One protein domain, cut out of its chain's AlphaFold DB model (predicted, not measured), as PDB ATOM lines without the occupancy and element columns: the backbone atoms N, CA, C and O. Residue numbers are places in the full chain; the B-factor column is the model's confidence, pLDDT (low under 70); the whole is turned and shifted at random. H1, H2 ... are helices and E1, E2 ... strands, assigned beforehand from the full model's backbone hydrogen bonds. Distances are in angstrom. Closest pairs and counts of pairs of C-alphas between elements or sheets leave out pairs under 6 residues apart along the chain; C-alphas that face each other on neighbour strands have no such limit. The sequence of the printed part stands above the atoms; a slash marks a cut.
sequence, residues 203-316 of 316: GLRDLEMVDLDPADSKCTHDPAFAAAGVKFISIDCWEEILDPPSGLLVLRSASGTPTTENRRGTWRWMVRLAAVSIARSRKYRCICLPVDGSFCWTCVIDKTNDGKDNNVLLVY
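AT A GLANCE: This is residues 203 to 316 of the 316 residues of an uncharacterized protein of Penicillium coprophilum (UniProt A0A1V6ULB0). A strongly twisted sheet of four parallel strands forms the core, with the long helix H3 packed along one face and the shorter H4 set slantwise over the opposite face. The small helix H1 packs on H4, H2 only grazes the sheet, and the loop of residues 252 to 268 reaches outward, while residues 208 to 209 pair with edge strand E3. The printed part has 114 residues, with the named elements H1 E1 H2 E2 H3 E3 H4 E4 in chain order and the sheet order E1 E2 E4 E3. The class is mixed, helices and strands, with 48 residues, under half, in named elements. The whole is compact, with a radius of gyration of the C-alphas of 14.1 A and spans of 37 by 35 by 26 A.

IN THESE COORDINATES: Residues 203 to 224 hold no named element. H1 is residues 225 to 228, beginning at C-alpha 225 (-7.673, -48.578, 1.842); E1 is residues 232 to 235 and H2 residues 238 to 242. E2, residues 247 to 251, is 12.8 A long. H3, residues 269 to 281, is 18.5 A long and begins at C-alpha 269 (-21.084, -29.362, 3.027). E3 is residues 285 to 288, and H4, residues 297 to 304, is 10.6 A long. E4, residues 311 to 315, is 12.6 A long and ends at C-alpha 315 (-19.725, -38.639, -1.111).

HOW THE PARTS SIT: E1 and E2 are parallel neighbours, with N 235 and O 250 2.8 A apart, within hydrogen-bond range. E2 and E4 are parallel, with N 249 and O 312 at 2.8 A, and E4 and E3 are parallel, with N 313 and O 285 at 2.8 A. E1, H2, E2 and E3, H4, E4 are strand-helix-strand units, two parallel neighbour strands with a helix between; E2, H3, E3 is a split one, with E4 between its strands. The three crossovers are right-handed. H3 lies over E4 and E3 at a height of 9.0 A over the sheet, along the strands, at 13 degrees to E3 on the local plane; its closest C-alphas to E4 are Arg 272 and Val 315, 6.2 A. H4, on the opposite face, lies over E4 at a height of 9.9 A. H1 touches H4, the closest C-alphas being Ala 228 and Thr 298, 4.7 A. H3 and H4 are apart. Every O i to N i+4 pair is within hydrogen-bond range in H2, H3 and H4; H1 is too short for one.

THE WHOLE: The C-alphas farthest apart, of Thr 260 and Lys 308, are 43.4 A apart. The printed part has no cut. The link from E2 to H3, 17 residues, is long. Mean pLDDT of the printed part is 79.5, with residues 209 to 218, 256 to 266 and 305 to 310 under 70.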
ATOM      1  N   GLY A 203     -33.599 -35.157  -3.821       83.31
ATOM      2  CA  GLY A 203     -32.272 -35.767  -3.766       83.31
ATOM      3  C   GLY A 203     -32.012 -36.485  -2.441       83.31
ATOM      4  O   GLY A 203     -31.434 -37.570  -2.443       83.31
ATOM      5  N   LEU A 204     -32.499 -35.921  -1.332       85.56
ATOM      6  CA  LEU A 204     -32.286 -36.453   0.015       85.56
ATOM      7  C   LEU A 204     -33.344 -37.470   0.484       85.56
ATOM      8  O   LEU A 204     -33.048 -38.237   1.397       85.56
ATOM      9  N   ARG A 205     -34.548 -37.512  -0.118       78.94
ATOM     10  CA  ARG A 205     -35.671 -38.384   0.314       78.94
ATOM     11  C   ARG A 205     -35.299 -39.872   0.442       78.94
ATOM     12  O   ARG A 205     -35.706 -40.502   1.411       78.94
ATOM     13  N   ASP A 206     -34.502 -40.398  -0.488       70.19
ATOM     14  CA  ASP A 206     -34.082 -41.812  -0.516       70.19
ATOM     15  C   ASP A 206     -32.558 -41.965  -0.393       70.19
ATOM     16  O   ASP A 206     -31.965 -42.888  -0.959       70.19
ATOM     17  N   LEU A 207     -31.892 -41.009   0.256       74.94
ATOM     18  CA  LEU A 207     -30.444 -41.056   0.382       74.94
ATOM     19  C   LEU A 207     -30.033 -42.229   1.276       74.94
ATOM     20  O   LEU A 207     -30.416 -42.311   2.446       74.94
ATOM     21  N   GLU A 208     -29.203 -43.118   0.737       71.88
ATOM     22  CA  GLU A 208     -28.622 -44.204   1.509       71.88
ATOM     23  C   GLU A 208     -27.573 -43.638   2.465       71.88
ATOM     24  O   GLU A 208     -26.414 -43.389   2.114       71.88
ATOM     25  N   MET A 209     -27.993 -43.433   3.710       67.06
ATOM     26  CA  MET A 209     -27.066 -43.216   4.803       67.06
ATOM     27  C   MET A 209     -26.566 -44.561   5.280       67.06
ATOM     28  O   MET A 209     -27.307 -45.378   5.835       67.06
ATOM     29  N   VAL A 210     -25.284 -44.797   5.067       63.97
ATOM     30  CA  VAL A 210     -24.682 -46.023   5.537       63.97
ATOM     31  C   VAL A 210     -24.204 -45.801   6.963       63.97
ATOM     32  O   VAL A 210     -23.193 -45.143   7.197       63.97
ATOM     33  N   ASP A 211     -24.902 -46.426   7.913       60.31
ATOM     34  CA  ASP A 211     -24.340 -46.720   9.230       60.31
ATOM     35  C   ASP A 211     -23.184 -47.703   9.025       60.31
ATOM     36  O   ASP A 211     -23.355 -48.926   8.976       60.31
ATOM     37  N   LEU A 212     -22.010 -47.150   8.738       64.19
ATOM     38  CA  LEU A 212     -20.765 -47.889   8.704       64.19
ATOM     39  C   LEU A 212     -20.350 -48.084  10.148       64.19
ATOM     40  O   LEU A 212     -20.228 -47.120  10.908       64.19
ATOM     41  N   ASP A 213     -20.154 -49.339  10.525       59.62
ATOM     42  CA  ASP A 213     -19.550 -49.611  11.809       59.62
ATOM     43  C   ASP A 213     -18.168 -48.940  11.858       59.62
ATOM     44  O   ASP A 213     -17.432 -48.966  10.860       59.62
ATOM     45  N   PRO A 214     -17.800 -48.319  12.993       59.88
ATOM     46  CA  PRO A 214     -16.481 -47.738  13.140       59.88
ATOM     47  C   PRO A 214     -15.434 -48.810  12.857       59.88
ATOM     48  O   PRO A 214     -15.540 -49.916  13.402       59.88
ATOM     49  N   ALA A 215     -14.422 -48.460  12.056       58.56
ATOM     50  CA  ALA A 215     -13.318 -49.358  11.704       58.56
ATOM     51  C   ALA A 215     -12.720 -50.067  12.940       58.56
ATOM     52  O   ALA A 215     -12.326 -51.223  12.851       58.56
ATOM     53  N   ASP A 216     -12.753 -49.407  14.104       54.56
ATOM     54  CA  ASP A 216     -12.147 -49.885  15.349       54.56
ATOM     55  C   ASP A 216     -13.021 -50.797  16.232       54.56
ATOM     56  O   ASP A 216     -12.507 -51.320  17.219       54.56
ATOM     57  N   SER A 217     -14.323 -50.998  15.965       61.44
ATOM     58  CA  SER A 217     -15.195 -51.649  16.976       61.44
ATOM     59  C   SER A 217     -16.033 -52.854  16.547       61.44
ATOM     60  O   SER A 217     -16.494 -53.565  17.440       61.44
ATOM     61  N   LYS A 218     -16.245 -53.141  15.250       67.31
ATOM     62  CA  LYS A 218     -17.142 -54.259  14.862       67.31
ATOM     63  C   LYS A 218     -16.810 -55.049  13.590       67.31
ATOM     64  O   LYS A 218     -17.376 -56.127  13.429       67.31
ATOM     65  N   CYS A 219     -15.920 -54.592  12.706       77.12
ATOM     66  CA  CYS A 219     -15.520 -55.377  11.529       77.12
ATOM     67  C   CYS A 219     -14.091 -55.921  11.670       77.12
ATOM     68  O   CYS A 219     -13.215 -55.230  12.176       77.12
ATOM     69  N   THR A 220     -13.835 -57.141  11.189       82.12
ATOM     70  CA  THR A 220     -12.505 -57.791  11.214       82.12
ATOM     71  C   THR A 220     -11.670 -57.504   9.961       82.12
ATOM     72  O   THR A 220     -10.725 -58.232   9.661       82.12
ATOM     73  N   HIS A 221     -12.060 -56.499   9.180       85.38
ATOM     74  CA  HIS A 221     -11.382 -56.115   7.949       85.38
ATOM     75  C   HIS A 221     -10.116 -55.305   8.246       85.38
ATOM     76  O   HIS A 221     -10.050 -54.589   9.243       85.38
ATOM     77  N   ASP A 222      -9.127 -55.401   7.359       81.81
ATOM     78  CA  ASP A 222      -7.957 -54.524   7.401       81.81
ATOM     79  C   ASP A 222      -8.401 -53.075   7.101       81.81
ATOM     80  O   ASP A 222      -9.039 -52.838   6.069       81.81
ATOM     81  N   PRO A 223      -8.117 -52.104   7.993       76.00
ATOM     82  CA  PRO A 223      -8.537 -50.714   7.822       76.00
ATOM     83  C   PRO A 223      -7.808 -49.990   6.680       76.00
ATOM     84  O   PRO A 223      -8.224 -48.896   6.290       76.00
ATOM     85  N   ALA A 224      -6.718 -50.549   6.143       81.31
ATOM     86  CA  ALA A 224      -6.000 -49.948   5.029       81.31
ATOM     87  C   ALA A 224      -6.875 -49.899   3.767       81.31
ATOM     88  O   ALA A 224      -7.402 -50.914   3.318       81.31
ATOM     89  N   PHE A 225      -6.950 -48.735   3.113       83.69
ATOM     90  CA  PHE A 225      -7.673 -48.578   1.842       83.69
ATOM     91  C   PHE A 225      -7.243 -49.612   0.784       83.69
ATOM     92  O   PHE A 225      -8.080 -50.169   0.081       83.69
ATOM     93  N   ALA A 226      -5.947 -49.938   0.722       84.25
ATOM     94  CA  ALA A 226      -5.418 -50.938  -0.206       84.25
ATOM     95  C   ALA A 226      -6.027 -52.342  -0.011       84.25
ATOM     96  O   ALA A 226      -6.127 -53.099  -0.977       84.25
ATOM     97  N   ALA A 227      -6.464 -52.683   1.204       83.12
ATOM     98  CA  ALA A 227      -7.080 -53.972   1.503       83.12
ATOM     99  C   ALA A 227      -8.499 -54.112   0.935       83.12
ATOM    100  O   ALA A 227      -8.984 -55.229   0.767       83.12
ATOM    101  N   ALA A 228      -9.139 -52.995   0.582       84.00
ATOM    102  CA  ALA A 228     -10.448 -52.975  -0.055       84.00
ATOM    103  C   ALA A 228     -10.416 -53.636  -1.449       84.00
ATOM    104  O   ALA A 228     -11.434 -54.123  -1.929       84.00
ATOM    105  N   GLY A 229      -9.247 -53.675  -2.108       82.44
ATOM    106  CA  GLY A 229      -9.012 -54.465  -3.324       82.44
ATOM    107  C   GLY A 229      -9.802 -54.034  -4.569       82.44
ATOM    108  O   GLY A 229      -9.709 -54.692  -5.605       82.44
ATOM    109  N   VAL A 230     -10.557 -52.935  -4.494       86.19
ATOM    110  CA  VAL A 230     -11.390 -52.402  -5.580       86.19
ATOM    111  C   VAL A 230     -10.840 -51.062  -6.059       86.19
ATOM    112  O   VAL A 230     -10.314 -50.265  -5.285       86.19
ATOM    113  N   LYS A 231     -10.946 -50.818  -7.369       89.69
ATOM    114  CA  LYS A 231     -10.554 -49.547  -7.976       89.69
ATOM    115  C   LYS A 231     -11.681 -48.535  -7.823       89.69
ATOM    116  O   LYS A 231     -12.771 -48.739  -8.347       89.69
ATOM    117  N   PHE A 232     -11.367 -47.439  -7.153       92.00
ATOM    118  CA  PHE A 232     -12.219 -46.267  -7.038       92.00
ATOM    119  C   PHE A 232     -11.687 -45.155  -7.935       92.00
ATOM    120  O   PHE A 232     -10.480 -45.078  -8.184       92.00
ATOM    121  N   ILE A 233     -12.579 -44.287  -8.396       93.56
ATOM    122  CA  ILE A 233     -12.242 -43.144  -9.241       93.56
ATOM    123  C   ILE A 233     -12.548 -41.868  -8.468       93.56
ATOM    124  O   ILE A 233     -13.652 -41.711  -7.954       93.56
ATOM    125  N   SER A 234     -11.576 -40.970  -8.349       93.75
ATOM    126  CA  SER A 234     -11.780 -39.688  -7.681       93.75
ATOM    127  C   SER A 234     -12.588 -38.741  -8.564       93.75
ATOM    128  O   SER A 234     -12.329 -38.644  -9.762       93.75
ATOM    129  N   ILE A 235     -13.521 -38.025  -7.943       94.25
ATOM    130  CA  ILE A 235     -14.225 -36.877  -8.511       94.25
ATOM    131  C   ILE A 235     -13.671 -35.629  -7.824       94.25
ATOM    132  O   ILE A 235     -13.941 -35.370  -6.644       94.25
ATOM    133  N   ASP A 236     -12.871 -34.887  -8.577       92.00
ATOM    134  CA  ASP A 236     -12.086 -33.742  -8.124       92.00
ATOM    135  C   ASP A 236     -12.621 -32.408  -8.636       92.00
ATOM    136  O   ASP A 236     -12.209 -31.357  -8.144       92.00
ATOM    137  N   CYS A 237     -13.523 -32.426  -9.611       91.62
ATOM    138  CA  CYS A 237     -14.187 -31.245 -10.148       91.62
ATOM    139  C   CYS A 237     -15.619 -31.570 -10.586       91.62
ATOM    140  O   CYS A 237     -16.034 -32.731 -10.641       91.62
ATOM    141  N   TRP A 238     -16.388 -30.528 -10.902       93.19
ATOM    142  CA  TRP A 238     -17.766 -30.684 -11.362       93.19
ATOM    143  C   TRP A 238     -17.844 -31.323 -12.751       93.19
ATOM    144  O   TRP A 238     -18.767 -32.075 -13.035       93.19
ATOM    145  N   GLU A 239     -16.863 -31.104 -13.619       91.44
ATOM    146  CA  GLU A 239     -16.835 -31.723 -14.943       91.44
ATOM    147  C   GLU A 239     -16.805 -33.262 -14.864       91.44
ATOM    148  O   GLU A 239     -17.459 -33.916 -15.670       91.44
ATOM    149  N   GLU A 240     -16.160 -33.842 -13.845       91.12
ATOM    150  CA  GLU A 240     -16.100 -35.297 -13.634       91.12
ATOM    151  C   GLU A 240     -17.407 -35.902 -13.091       91.12
ATOM    152  O   GLU A 240     -17.658 -37.085 -13.304       91.12
ATOM    153  N   ILE A 241     -18.265 -35.122 -12.415       90.06
ATOM    154  CA  ILE A 241     -19.629 -35.576 -12.075       90.06
ATOM    155  C   ILE A 241     -20.595 -35.369 -13.251       90.06
ATOM    156  O   ILE A 241     -21.582 -36.097 -13.388       90.06
ATOM    157  N   LEU A 242     -20.316 -34.374 -14.104       90.25
ATOM    158  CA  LEU A 242     -21.100 -34.074 -15.301       90.25
ATOM    159  C   LEU A 242     -20.791 -35.018 -16.478       90.25
ATOM    160  O   LEU A 242     -21.631 -35.157 -17.368       90.25
ATOM    161  N   ASP A 243     -19.653 -35.696 -16.467       87.31
ATOM    162  CA  ASP A 243     -19.308 -36.775 -17.393       87.31
ATOM    163  C   ASP A 243     -18.603 -37.890 -16.617       87.31
ATOM    164  O   ASP A 243     -17.375 -37.927 -16.567       87.31
ATOM    165  N   PRO A 244     -19.348 -38.741 -15.888       83.94
ATOM    166  CA  PRO A 244     -18.723 -39.724 -15.023       83.94
ATOM    167  C   PRO A 244     -18.156 -40.904 -15.824       83.94
ATOM    168  O   PRO A 244     -18.769 -41.377 -16.788       83.94
ATOM    169  N   PRO A 245     -17.074 -41.516 -15.332       82.75
ATOM    170  CA  PRO A 245     -16.686 -42.838 -15.779       82.75
ATOM    171  C   PRO A 245     -17.629 -43.886 -15.170       82.75
ATOM    172  O   PRO A 245     -18.278 -43.653 -14.150       82.75
ATOM    173  N   SER A 246     -17.674 -45.080 -15.759       85.75
ATOM    174  CA  SER A 246     -18.393 -46.202 -15.146       85.75
ATOM    175  C   SER A 246     -17.622 -46.773 -13.956       85.75
ATOM    176  O   SER A 246     -16.441 -47.102 -14.089       85.75
ATOM    177  N   GLY A 247     -18.290 -46.939 -12.811       87.56
ATOM    178  CA  GLY A 247     -17.716 -47.601 -11.635       87.56
ATOM    179  C   GLY A 247     -18.057 -46.954 -10.292       87.56
ATOM    180  O   GLY A 247     -19.099 -46.316 -10.127       87.56
ATOM    181  N   LEU A 248     -17.168 -47.168  -9.314       91.25
ATOM    182  CA  LEU A 248     -17.257 -46.585  -7.975       91.25
ATOM    183  C   LEU A 248     -16.539 -45.235  -7.955       91.25
ATOM    184  O   LEU A 248     -15.311 -45.165  -8.064       91.25
ATOM    185  N   LEU A 249     -17.318 -44.173  -7.814       93.94
ATOM    186  CA  LEU A 249     -16.865 -42.789  -7.839       93.94
ATOM    187  C   LEU A 249     -16.742 -42.273  -6.408       93.94
ATOM    188  O   LEU A 249     -17.598 -42.565  -5.580       93.94
ATOM    189  N   VAL A 250     -15.709 -41.491  -6.111       94.25
ATOM    190  CA  VAL A 250     -15.487 -40.899  -4.787       94.25
ATOM    191  C   VAL A 250     -15.320 -39.395  -4.925       94.25
ATOM    192  O   VAL A 250     -14.295 -38.922  -5.414       94.25
ATOM    193  N   LEU A 251     -16.315 -38.637  -4.470       94.38
ATOM    194  CA  LEU A 251     -16.220 -37.184  -4.366       94.38
ATOM    195  C   LEU A 251     -15.291 -36.814  -3.217       94.38
ATOM    196  O   LEU A 251     -15.567 -37.177  -2.080       94.38
ATOM    197  N   ARG A 252     -14.226 -36.064  -3.507       92.44
ATOM    198  CA  ARG A 252     -13.273 -35.575  -2.498       92.44
ATOM    199  C   ARG A 252     -13.650 -34.176  -2.029       92.44
ATOM    200  O   ARG A 252     -13.186 -33.174  -2.574       92.44
ATOM    201  N   SER A 253     -14.528 -34.093  -1.037       90.06
ATOM    202  CA  SER A 253     -15.141 -32.825  -0.623       90.06
ATOM    203  C   SER A 253     -14.389 -32.079   0.488       90.06
ATOM    204  O   SER A 253     -14.724 -30.927   0.791       90.06
ATOM    205  N   ALA A 254     -13.362 -32.687   1.090       85.38
ATOM    206  CA  ALA A 254     -12.579 -32.043   2.141       85.38
ATOM    207  C   ALA A 254     -11.699 -30.913   1.584       85.38
ATOM    208  O   ALA A 254     -11.163 -30.992   0.472       85.38
ATOM    209  N   SER A 255     -11.516 -29.851   2.376       70.62
ATOM    210  CA  SER A 255     -10.575 -28.790   2.021       70.62
ATOM    211  C   SER A 255      -9.141 -29.316   1.928       70.62
ATOM    212  O   SER A 255      -8.665 -30.033   2.807       70.62
ATOM    213  N   GLY A 256      -8.443 -28.926   0.857       60.44
ATOM    214  CA  GLY A 256      -7.030 -29.244   0.643       60.44
ATOM    215  C   GLY A 256      -6.070 -28.394   1.481       60.44
ATOM    216  O   GLY A 256      -4.882 -28.702   1.528       60.44
ATOM    217  N   THR A 257      -6.552 -27.333   2.143       56.00
ATOM    218  CA  THR A 257      -5.724 -26.491   3.016       56.00
ATOM    219  C   THR A 257      -5.794 -27.002   4.457       56.00
ATOM    220  O   THR A 257      -6.839 -26.842   5.097       56.00
ATOM    221  N   PRO A 258      -4.719 -27.587   5.012       50.62
ATOM    222  CA  PRO A 258      -4.677 -27.920   6.428       50.62
ATOM    223  C   PRO A 258      -4.688 -26.620   7.237       50.62
ATOM    224  O   PRO A 258      -3.721 -25.858   7.216       50.62
ATOM    225  N   THR A 259      -5.783 -26.339   7.942       49.44
ATOM    226  CA  THR A 259      -5.781 -25.280   8.950       49.44
ATOM    227  C   THR A 259      -5.071 -25.814  10.190       49.44
ATOM    228  O   THR A 259      -5.293 -26.941  10.634       49.44
ATOM    229  N   THR A 260      -4.172 -25.012  10.754       48.59
ATOM    230  CA  THR A 260      -3.321 -25.378  11.899       48.59
ATOM    231  C   THR A 260      -4.098 -25.715  13.175       48.59
ATOM    232  O   THR A 260      -3.508 -26.223  14.126       48.59
ATOM    233  N   GLU A 261      -5.411 -25.480  13.194       48.53
ATOM    234  CA  GLU A 261      -6.273 -25.655  14.364       48.53
ATOM    235  C   GLU A 261      -7.233 -26.852  14.263       48.53
ATOM    236  O   GLU A 261      -7.830 -27.219  15.270       48.53
ATOM    237  N   ASN A 262      -7.339 -27.532  13.113       43.31
ATOM    238  CA  ASN A 262      -8.204 -28.707  12.978       43.31
ATOM    239  C   ASN A 262      -7.574 -29.773  12.067       43.31
ATOM    240  O   ASN A 262      -7.520 -29.639  10.850       43.31
ATOM    241  N   ARG A 263      -7.127 -30.893  12.660       43.84
ATOM    242  CA  ARG A 263      -6.635 -32.075  11.914       43.84
ATOM    243  C   ARG A 263      -7.751 -32.835  11.176       43.84
ATOM    244  O   ARG A 263      -7.460 -33.791  10.466       43.84
ATOM    245  N   ARG A 264      -9.011 -32.420  11.341       49.72
ATOM    246  CA  ARG A 264     -10.122 -32.748  10.440       49.72
ATOM    247  C   ARG A 264     -10.228 -31.631   9.421       49.72
ATOM    248  O   ARG A 264     -10.477 -30.493   9.807       49.72
ATOM    249  N   GLY A 265     -10.009 -31.948   8.148       52.34
ATOM    250  CA  GLY A 265     -10.194 -30.984   7.067       52.34
ATOM    251  C   GLY A 265     -11.558 -30.298   7.174       52.34
ATOM    252  O   GLY A 265     -12.536 -30.898   7.614       52.34
ATOM    253  N   THR A 266     -11.626 -29.022   6.802       66.56
ATOM    254  CA  THR A 266     -12.900 -28.303   6.718       66.56
ATOM    255  C   THR A 266     -13.708 -28.909   5.571       66.56
ATOM    256  O   THR A 266     -13.381 -28.703   4.401       66.56
ATOM    257  N   TRP A 267     -14.707 -29.724   5.897       72.44
ATOM    258  CA  TRP A 267     -15.598 -30.349   4.923       72.44
ATOM    259  C   TRP A 267     -16.475 -29.296   4.248       72.44
ATOM    260  O   TRP A 267     -17.016 -28.405   4.908       72.44
ATOM    261  N   ARG A 268     -16.630 -29.393   2.925       88.00
ATOM    262  CA  ARG A 268     -17.455 -28.455   2.158       88.00
ATOM    263  C   ARG A 268     -18.869 -29.019   2.000       88.00
ATOM    264  O   ARG A 268     -19.187 -29.631   0.984       88.00
ATOM    265  N   TRP A 269     -19.722 -28.802   2.999       88.38
ATOM    266  CA  TRP A 269     -21.084 -29.362   3.027       88.38
ATOM    267  C   TRP A 269     -21.920 -29.009   1.784       88.38
ATOM    268  O   TRP A 269     -22.623 -29.867   1.263       88.38
ATOM    269  N   MET A 270     -21.785 -27.784   1.255       91.69
ATOM    270  CA  MET A 270     -22.487 -27.345   0.037       91.69
ATOM    271  C   MET A 270     -22.117 -28.199  -1.178       91.69
ATOM    272  O   MET A 270     -22.977 -28.515  -1.993       91.69
ATOM    273  N   VAL A 271     -20.849 -28.607  -1.284       93.88
ATOM    274  CA  VAL A 271     -20.358 -29.465  -2.372       93.88
ATOM    275  C   VAL A 271     -20.998 -30.840  -2.270       93.88
ATOM    276  O   VAL A 271     -21.496 -31.361  -3.260       93.88
ATOM    277  N   ARG A 272     -21.035 -31.407  -1.061       92.94
ATOM    278  CA  ARG A 272     -21.646 -32.715  -0.794       92.94
ATOM    279  C   ARG A 272     -23.146 -32.683  -1.088       92.94
ATOM    280  O   ARG A 272     -23.641 -33.563  -1.784       92.94
ATOM    281  N   LEU A 273     -23.839 -31.637  -0.638       92.50
ATOM    282  CA  LEU A 273     -25.265 -31.423  -0.889       92.50
ATOM    283  C   LEU A 273     -25.580 -31.310  -2.383       92.50
ATOM    284  O   LEU A 273     -26.397 -32.069  -2.901       92.50
ATOM    285  N   ALA A 274     -24.886 -30.416  -3.088       94.81
ATOM    286  CA  ALA A 274     -25.082 -30.223  -4.518       94.81
ATOM    287  C   ALA A 274     -24.720 -31.478  -5.329       94.81
ATOM    288  O   ALA A 274     -25.446 -31.840  -6.254       94.81
ATOM    289  N   ALA A 275     -23.648 -32.187  -4.957       94.44
ATOM    290  CA  ALA A 275     -23.240 -33.414  -5.627       94.44
ATOM    291  C   ALA A 275     -24.283 -34.526  -5.484       94.44
ATOM    292  O   ALA A 275     -24.605 -35.164  -6.482       94.44
ATOM    293  N   VAL A 276     -24.855 -34.728  -4.288       92.50
ATOM    294  CA  VAL A 276     -25.955 -35.689  -4.086       92.50
ATOM    295  C   VAL A 276     -27.142 -35.339  -4.978       92.50
ATOM    296  O   VAL A 276     -27.646 -36.207  -5.690       92.50
ATOM    297  N   SER A 277     -27.569 -34.075  -4.987       91.75
ATOM    298  CA  SER A 277     -28.690 -33.627  -5.816       91.75
ATOM    299  C   SER A 277     -28.438 -33.845  -7.312       91.75
ATOM    300  O   SER A 277     -29.267 -34.462  -7.980       91.75
ATOM    301  N   ILE A 278     -27.281 -33.423  -7.838       93.00
ATOM    302  CA  ILE A 278     -26.918 -33.605  -9.254       93.00
ATOM    303  C   ILE A 278     -26.842 -35.090  -9.620       93.00
ATOM    304  O   ILE A 278     -27.410 -35.523 -10.626       93.00
ATOM    305  N   ALA A 279     -26.160 -35.886  -8.797       91.69
ATOM    306  CA  ALA A 279     -25.975 -37.312  -9.025       91.69
ATOM    307  C   ALA A 279     -27.315 -38.062  -9.036       91.69
ATOM    308  O   ALA A 279     -27.554 -38.888  -9.919       91.69
ATOM    309  N   ARG A 280     -28.234 -37.727  -8.122       88.44
ATOM    310  CA  ARG A 280     -29.586 -38.307  -8.082       88.44
ATOM    311  C   ARG A 280     -30.416 -37.933  -9.303       88.44
ATOM    312  O   ARG A 280     -31.043 -38.819  -9.885       88.44
ATOM    313  N   SER A 281     -30.373 -36.678  -9.751       88.31
ATOM    314  CA  SER A 281     -31.027 -36.262 -11.001       88.31
ATOM    315  C   SER A 281     -30.493 -37.022 -12.221       88.31
ATOM    316  O   SER A 281     -31.238 -37.313 -13.155       88.31
ATOM    317  N   ARG A 282     -29.223 -37.440 -12.179       88.06
ATOM    318  CA  ARG A 282     -28.563 -38.272 -13.200       88.06
ATOM    319  C   ARG A 282     -28.659 -39.779 -12.939       88.06
ATOM    320  O   ARG A 282     -28.024 -40.564 -13.640       88.06
ATOM    321  N   LYS A 283     -29.507 -40.191 -11.987       88.25
ATOM    322  CA  LYS A 283     -29.803 -41.588 -11.630       88.25
ATOM    323  C   LYS A 283     -28.603 -42.366 -11.076       88.25
ATOM    324  O   LYS A 283     -28.560 -43.586 -11.201       88.25
ATOM    325  N   TYR A 284     -27.634 -41.687 -10.466       89.38
ATOM    326  CA  TYR A 284     -26.562 -42.367  -9.740       89.38
ATOM    327  C   TYR A 284     -27.091 -42.824  -8.386       89.38
ATOM    328  O   TYR A 284     -27.877 -42.129  -7.725       89.38
ATOM    329  N   ARG A 285     -26.610 -43.980  -7.933       88.75
ATOM    330  CA  ARG A 285     -26.781 -44.382  -6.539       88.75
ATOM    331  C   ARG A 285     -25.803 -43.577  -5.694       88.75
ATOM    332  O   ARG A 285     -24.624 -43.509  -6.024       88.75
ATOM    333  N   CYS A 286     -26.292 -42.935  -4.640       88.88
ATOM    334  CA  CYS A 286     -25.485 -42.051  -3.804       88.88
ATOM    335  C   CYS A 286     -25.391 -42.621  -2.394       88.88
ATOM    336  O   CYS A 286     -26.416 -42.921  -1.787       88.88
ATOM    337  N   ILE A 287     -24.169 -42.723  -1.879       88.94
ATOM    338  CA  ILE A 287     -23.880 -43.138  -0.509       88.94
ATOM    339  C   ILE A 287     -23.030 -42.049   0.123       88.94
ATOM    340  O   ILE A 287     -21.933 -41.749  -0.350       88.94
ATOM    341  N   CYS A 288     -23.517 -41.457   1.206       87.75
ATOM    342  CA  CYS A 288     -22.739 -40.456   1.921       87.75
ATOM    343  C   CYS A 288     -21.883 -41.108   3.012       87.75
ATOM    344  O   CYS A 288     -22.380 -41.899   3.816       87.75
ATOM    345  N   LEU A 289     -20.589 -40.779   3.029       87.19
ATOM    346  CA  LEU A 289     -19.610 -41.361   3.950       87.19
ATOM    347  C   LEU A 289     -19.364 -40.452   5.165       87.19
ATOM    348  O   LEU A 289     -19.228 -39.240   4.982       87.19
ATOM    349  N   PRO A 290     -19.276 -40.991   6.397       81.38
ATOM    350  CA  PRO A 290     -19.083 -40.187   7.602       81.38
ATOM    351  C   PRO A 290     -17.894 -39.221   7.507       81.38
ATOM    352  O   PRO A 290     -16.762 -39.636   7.262       81.38
ATOM    353  N   VAL A 291     -18.148 -37.938   7.777       77.81
ATOM    354  CA  VAL A 291     -17.114 -36.884   7.851       77.81
ATOM    355  C   VAL A 291     -16.391 -36.860   9.191       77.81
ATOM    356  O   VAL A 291     -15.231 -36.461   9.294       77.81
ATOM    357  N   ASP A 292     -17.091 -37.322  10.227       71.62
ATOM    358  CA  ASP A 292     -16.674 -37.195  11.613       71.62
ATOM    359  C   ASP A 292     -16.336 -38.531  12.292       71.62
ATOM    360  O   ASP A 292     -16.191 -38.600  13.517       71.62
ATOM    361  N   GLY A 293     -16.146 -39.595  11.515       70.00
ATOM    362  CA  GLY A 293     -15.831 -40.927  12.022       70.00
ATOM    363  C   GLY A 293     -14.920 -41.705  11.084       70.00
ATOM    364  O   GLY A 293     -14.892 -41.468   9.881       70.00
ATOM    365  N   SER A 294     -14.167 -42.648  11.644       75.56
ATOM    366  CA  SER A 294     -13.472 -43.668  10.859       75.56
ATOM    367  C   SER A 294     -14.480 -44.692  10.345       75.56
ATOM    368  O   SER A 294     -15.315 -45.164  11.118       75.56
ATOM    369  N   PHE A 295     -14.349 -45.107   9.094       83.06
ATOM    370  CA  PHE A 295     -15.126 -46.195   8.513       83.06
ATOM    371  C   PHE A 295     -14.210 -47.156   7.753       83.06
ATOM    372  O   PHE A 295     -13.065 -46.831   7.448       83.06
ATOM    373  N   CYS A 296     -14.719 -48.350   7.460       86.00
ATOM    374  CA  CYS A 296     -13.989 -49.375   6.723       86.00
ATOM    375  C   CYS A 296     -14.394 -49.389   5.242       86.00
ATOM    376  O   CYS A 296     -15.572 -49.566   4.923       86.00
ATOM    377  N   TRP A 297     -13.419 -49.262   4.337       86.62
ATOM    378  CA  TRP A 297     -13.642 -49.298   2.886       86.62
ATOM    379  C   TRP A 297     -14.169 -50.647   2.392       86.62
ATOM    380  O   TRP A 297     -15.025 -50.677   1.513       86.62
ATOM    381  N   THR A 298     -13.740 -51.757   2.995       87.31
ATOM    382  CA  THR A 298     -14.279 -53.087   2.672       87.31
ATOM    383  C   THR A 298     -15.770 -53.175   3.010       87.31
ATOM    384  O   THR A 298     -16.561 -53.611   2.183       87.31
ATOM    385  N   CYS A 299     -16.192 -52.639   4.162       86.12
ATOM    386  CA  CYS A 299     -17.614 -52.582   4.525       86.12
ATOM    387  C   CYS A 299     -18.437 -51.672   3.601       86.12
ATOM    388  O   CYS A 299     -19.621 -51.934   3.386       86.12
ATOM    389  N   VAL A 300     -17.840 -50.596   3.071       86.88
ATOM    390  CA  VAL A 300     -18.482 -49.765   2.042       86.88
ATOM    391  C   VAL A 300     -18.723 -50.601   0.788       86.88
ATOM    392  O   VAL A 300     -19.845 -50.630   0.287       86.88
ATOM    393  N   ILE A 301     -17.705 -51.330   0.320       87.06
ATOM    394  CA  ILE A 301     -17.791 -52.163  -0.888       87.06
ATOM    395  C   ILE A 301     -18.874 -53.228  -0.757       87.06
ATOM    396  O   ILE A 301     -19.704 -53.360  -1.659       87.06
ATOM    397  N   ASP A 302     -18.905 -53.944   0.367       84.69
ATOM    398  CA  ASP A 302     -19.895 -54.994   0.618       84.69
ATOM    399  C   ASP A 302     -21.330 -54.471   0.454       84.69
ATOM    400  O   ASP A 302     -22.180 -55.161  -0.101       84.69
ATOM    401  N   LYS A 303     -21.587 -53.214   0.841       79.62
ATOM    402  CA  LYS A 303     -22.894 -52.555   0.675       79.62
ATOM    403  C   LYS A 303     -23.149 -52.017  -0.738       79.62
ATOM    404  O   LYS A 303     -24.301 -51.824  -1.129       79.62
ATOM    405  N   THR A 304     -22.100 -51.764  -1.520       79.88
ATOM    406  CA  THR A 304     -22.233 -51.338  -2.926       79.88
ATOM    407  C   THR A 304     -22.495 -52.496  -3.891       79.88
ATOM    408  O   THR A 304     -23.141 -52.286  -4.914       79.88
ATOM    409  N   ASN A 305     -22.066 -53.720  -3.561       68.56
ATOM    410  CA  ASN A 305     -22.078 -54.886  -4.458       68.56
ATOM    411  C   ASN A 305     -23.455 -55.548  -4.693       68.56
ATOM    412  O   ASN A 305     -23.520 -56.575  -5.365       68.56
ATOM    413  N   ASP A 306     -24.559 -54.948  -4.240       57.72
ATOM    414  CA  ASP A 306     -25.927 -55.479  -4.420       57.72
ATOM    415  C   ASP A 306     -26.473 -55.429  -5.869       57.72
ATOM    416  O   ASP A 306     -27.621 -55.790  -6.115       57.72
ATOM    417  N   GLY A 307     -25.641 -55.057  -6.849       54.25
ATOM    418  CA  GLY A 307     -25.830 -55.355  -8.271       54.25
ATOM    419  C   GLY A 307     -27.077 -54.755  -8.931       54.25
ATOM    420  O   GLY A 307     -28.137 -55.376  -8.909       54.25
ATOM    421  N   LYS A 308     -26.912 -53.611  -9.624       52.84
ATOM    422  CA  LYS A 308     -27.687 -53.189 -10.825       52.84
ATOM    423  C   LYS A 308     -27.374 -51.780 -11.353       52.84
ATOM    424  O   LYS A 308     -27.795 -51.483 -12.468       52.84
ATOM    425  N   ASP A 309     -26.643 -50.945 -10.617       56.03
ATOM    426  CA  ASP A 309     -26.427 -49.546 -11.013       56.03
ATOM    427  C   ASP A 309     -25.086 -49.326 -11.719       56.03
ATOM    428  O   ASP A 309     -24.046 -49.806 -11.272       56.03
ATOM    429  N   ASN A 310     -25.111 -48.572 -12.824       66.50
ATOM    430  CA  ASN A 310     -23.921 -48.315 -13.641       66.50
ATOM    431  C   ASN A 310     -22.906 -47.382 -12.950       66.50
ATOM    432  O   ASN A 310     -21.712 -47.533 -13.197       66.50
ATOM    433  N   ASN A 311     -23.362 -46.468 -12.077       85.31
ATOM    434  CA  ASN A 311     -22.520 -45.496 -11.366       85.31
ATOM    435  C   ASN A 311     -22.956 -45.359  -9.898       85.31
ATOM    436  O   ASN A 311     -24.101 -44.988  -9.618       85.31
ATOM    437  N   VAL A 312     -22.026 -45.602  -8.970       91.44
ATOM    438  CA  VAL A 312     -22.219 -45.365  -7.530       91.44
ATOM    439  C   VAL A 312     -21.318 -44.212  -7.105       91.44
ATOM    440  O   VAL A 312     -20.102 -44.297  -7.255       91.44
ATOM    441  N   LEU A 313     -21.907 -43.148  -6.560       93.06
ATOM    442  CA  LEU A 313     -21.191 -42.005  -6.006       93.06
ATOM    443  C   LEU A 313     -21.079 -42.128  -4.485       93.06
ATOM    444  O   LEU A 313     -22.070 -42.043  -3.759       93.06
ATOM    445  N   LEU A 314     -19.848 -42.275  -4.012       92.94
ATOM    446  CA  LEU A 314     -19.469 -42.157  -2.615       92.94
ATOM    447  C   LEU A 314     -19.123 -40.695  -2.321       92.94
ATOM    448  O   LEU A 314     -18.170 -40.143  -2.872       92.94
ATOM    449  N   VAL A 315     -19.903 -40.053  -1.460       90.94
ATOM    450  CA  VAL A 315     -19.725 -38.639  -1.111       90.94
ATOM    451  C   VAL A 315     -18.848 -38.556   0.136       90.94
ATOM    452  O   VAL A 315     -19.359 -38.682   1.255       90.94
ATOM    453  N   TYR A 316     -17.531 -38.404  -0.068       87.31
ATOM    454  CA  TYR A 316     -16.537 -38.331   1.003       87.31
ATOM    455  C   TYR A 316     -16.288 -36.881   1.412       87.31
ATOM    456  O   TYR A 316     -15.593 -36.112   0.706       87.31
TER     457      TYR A 316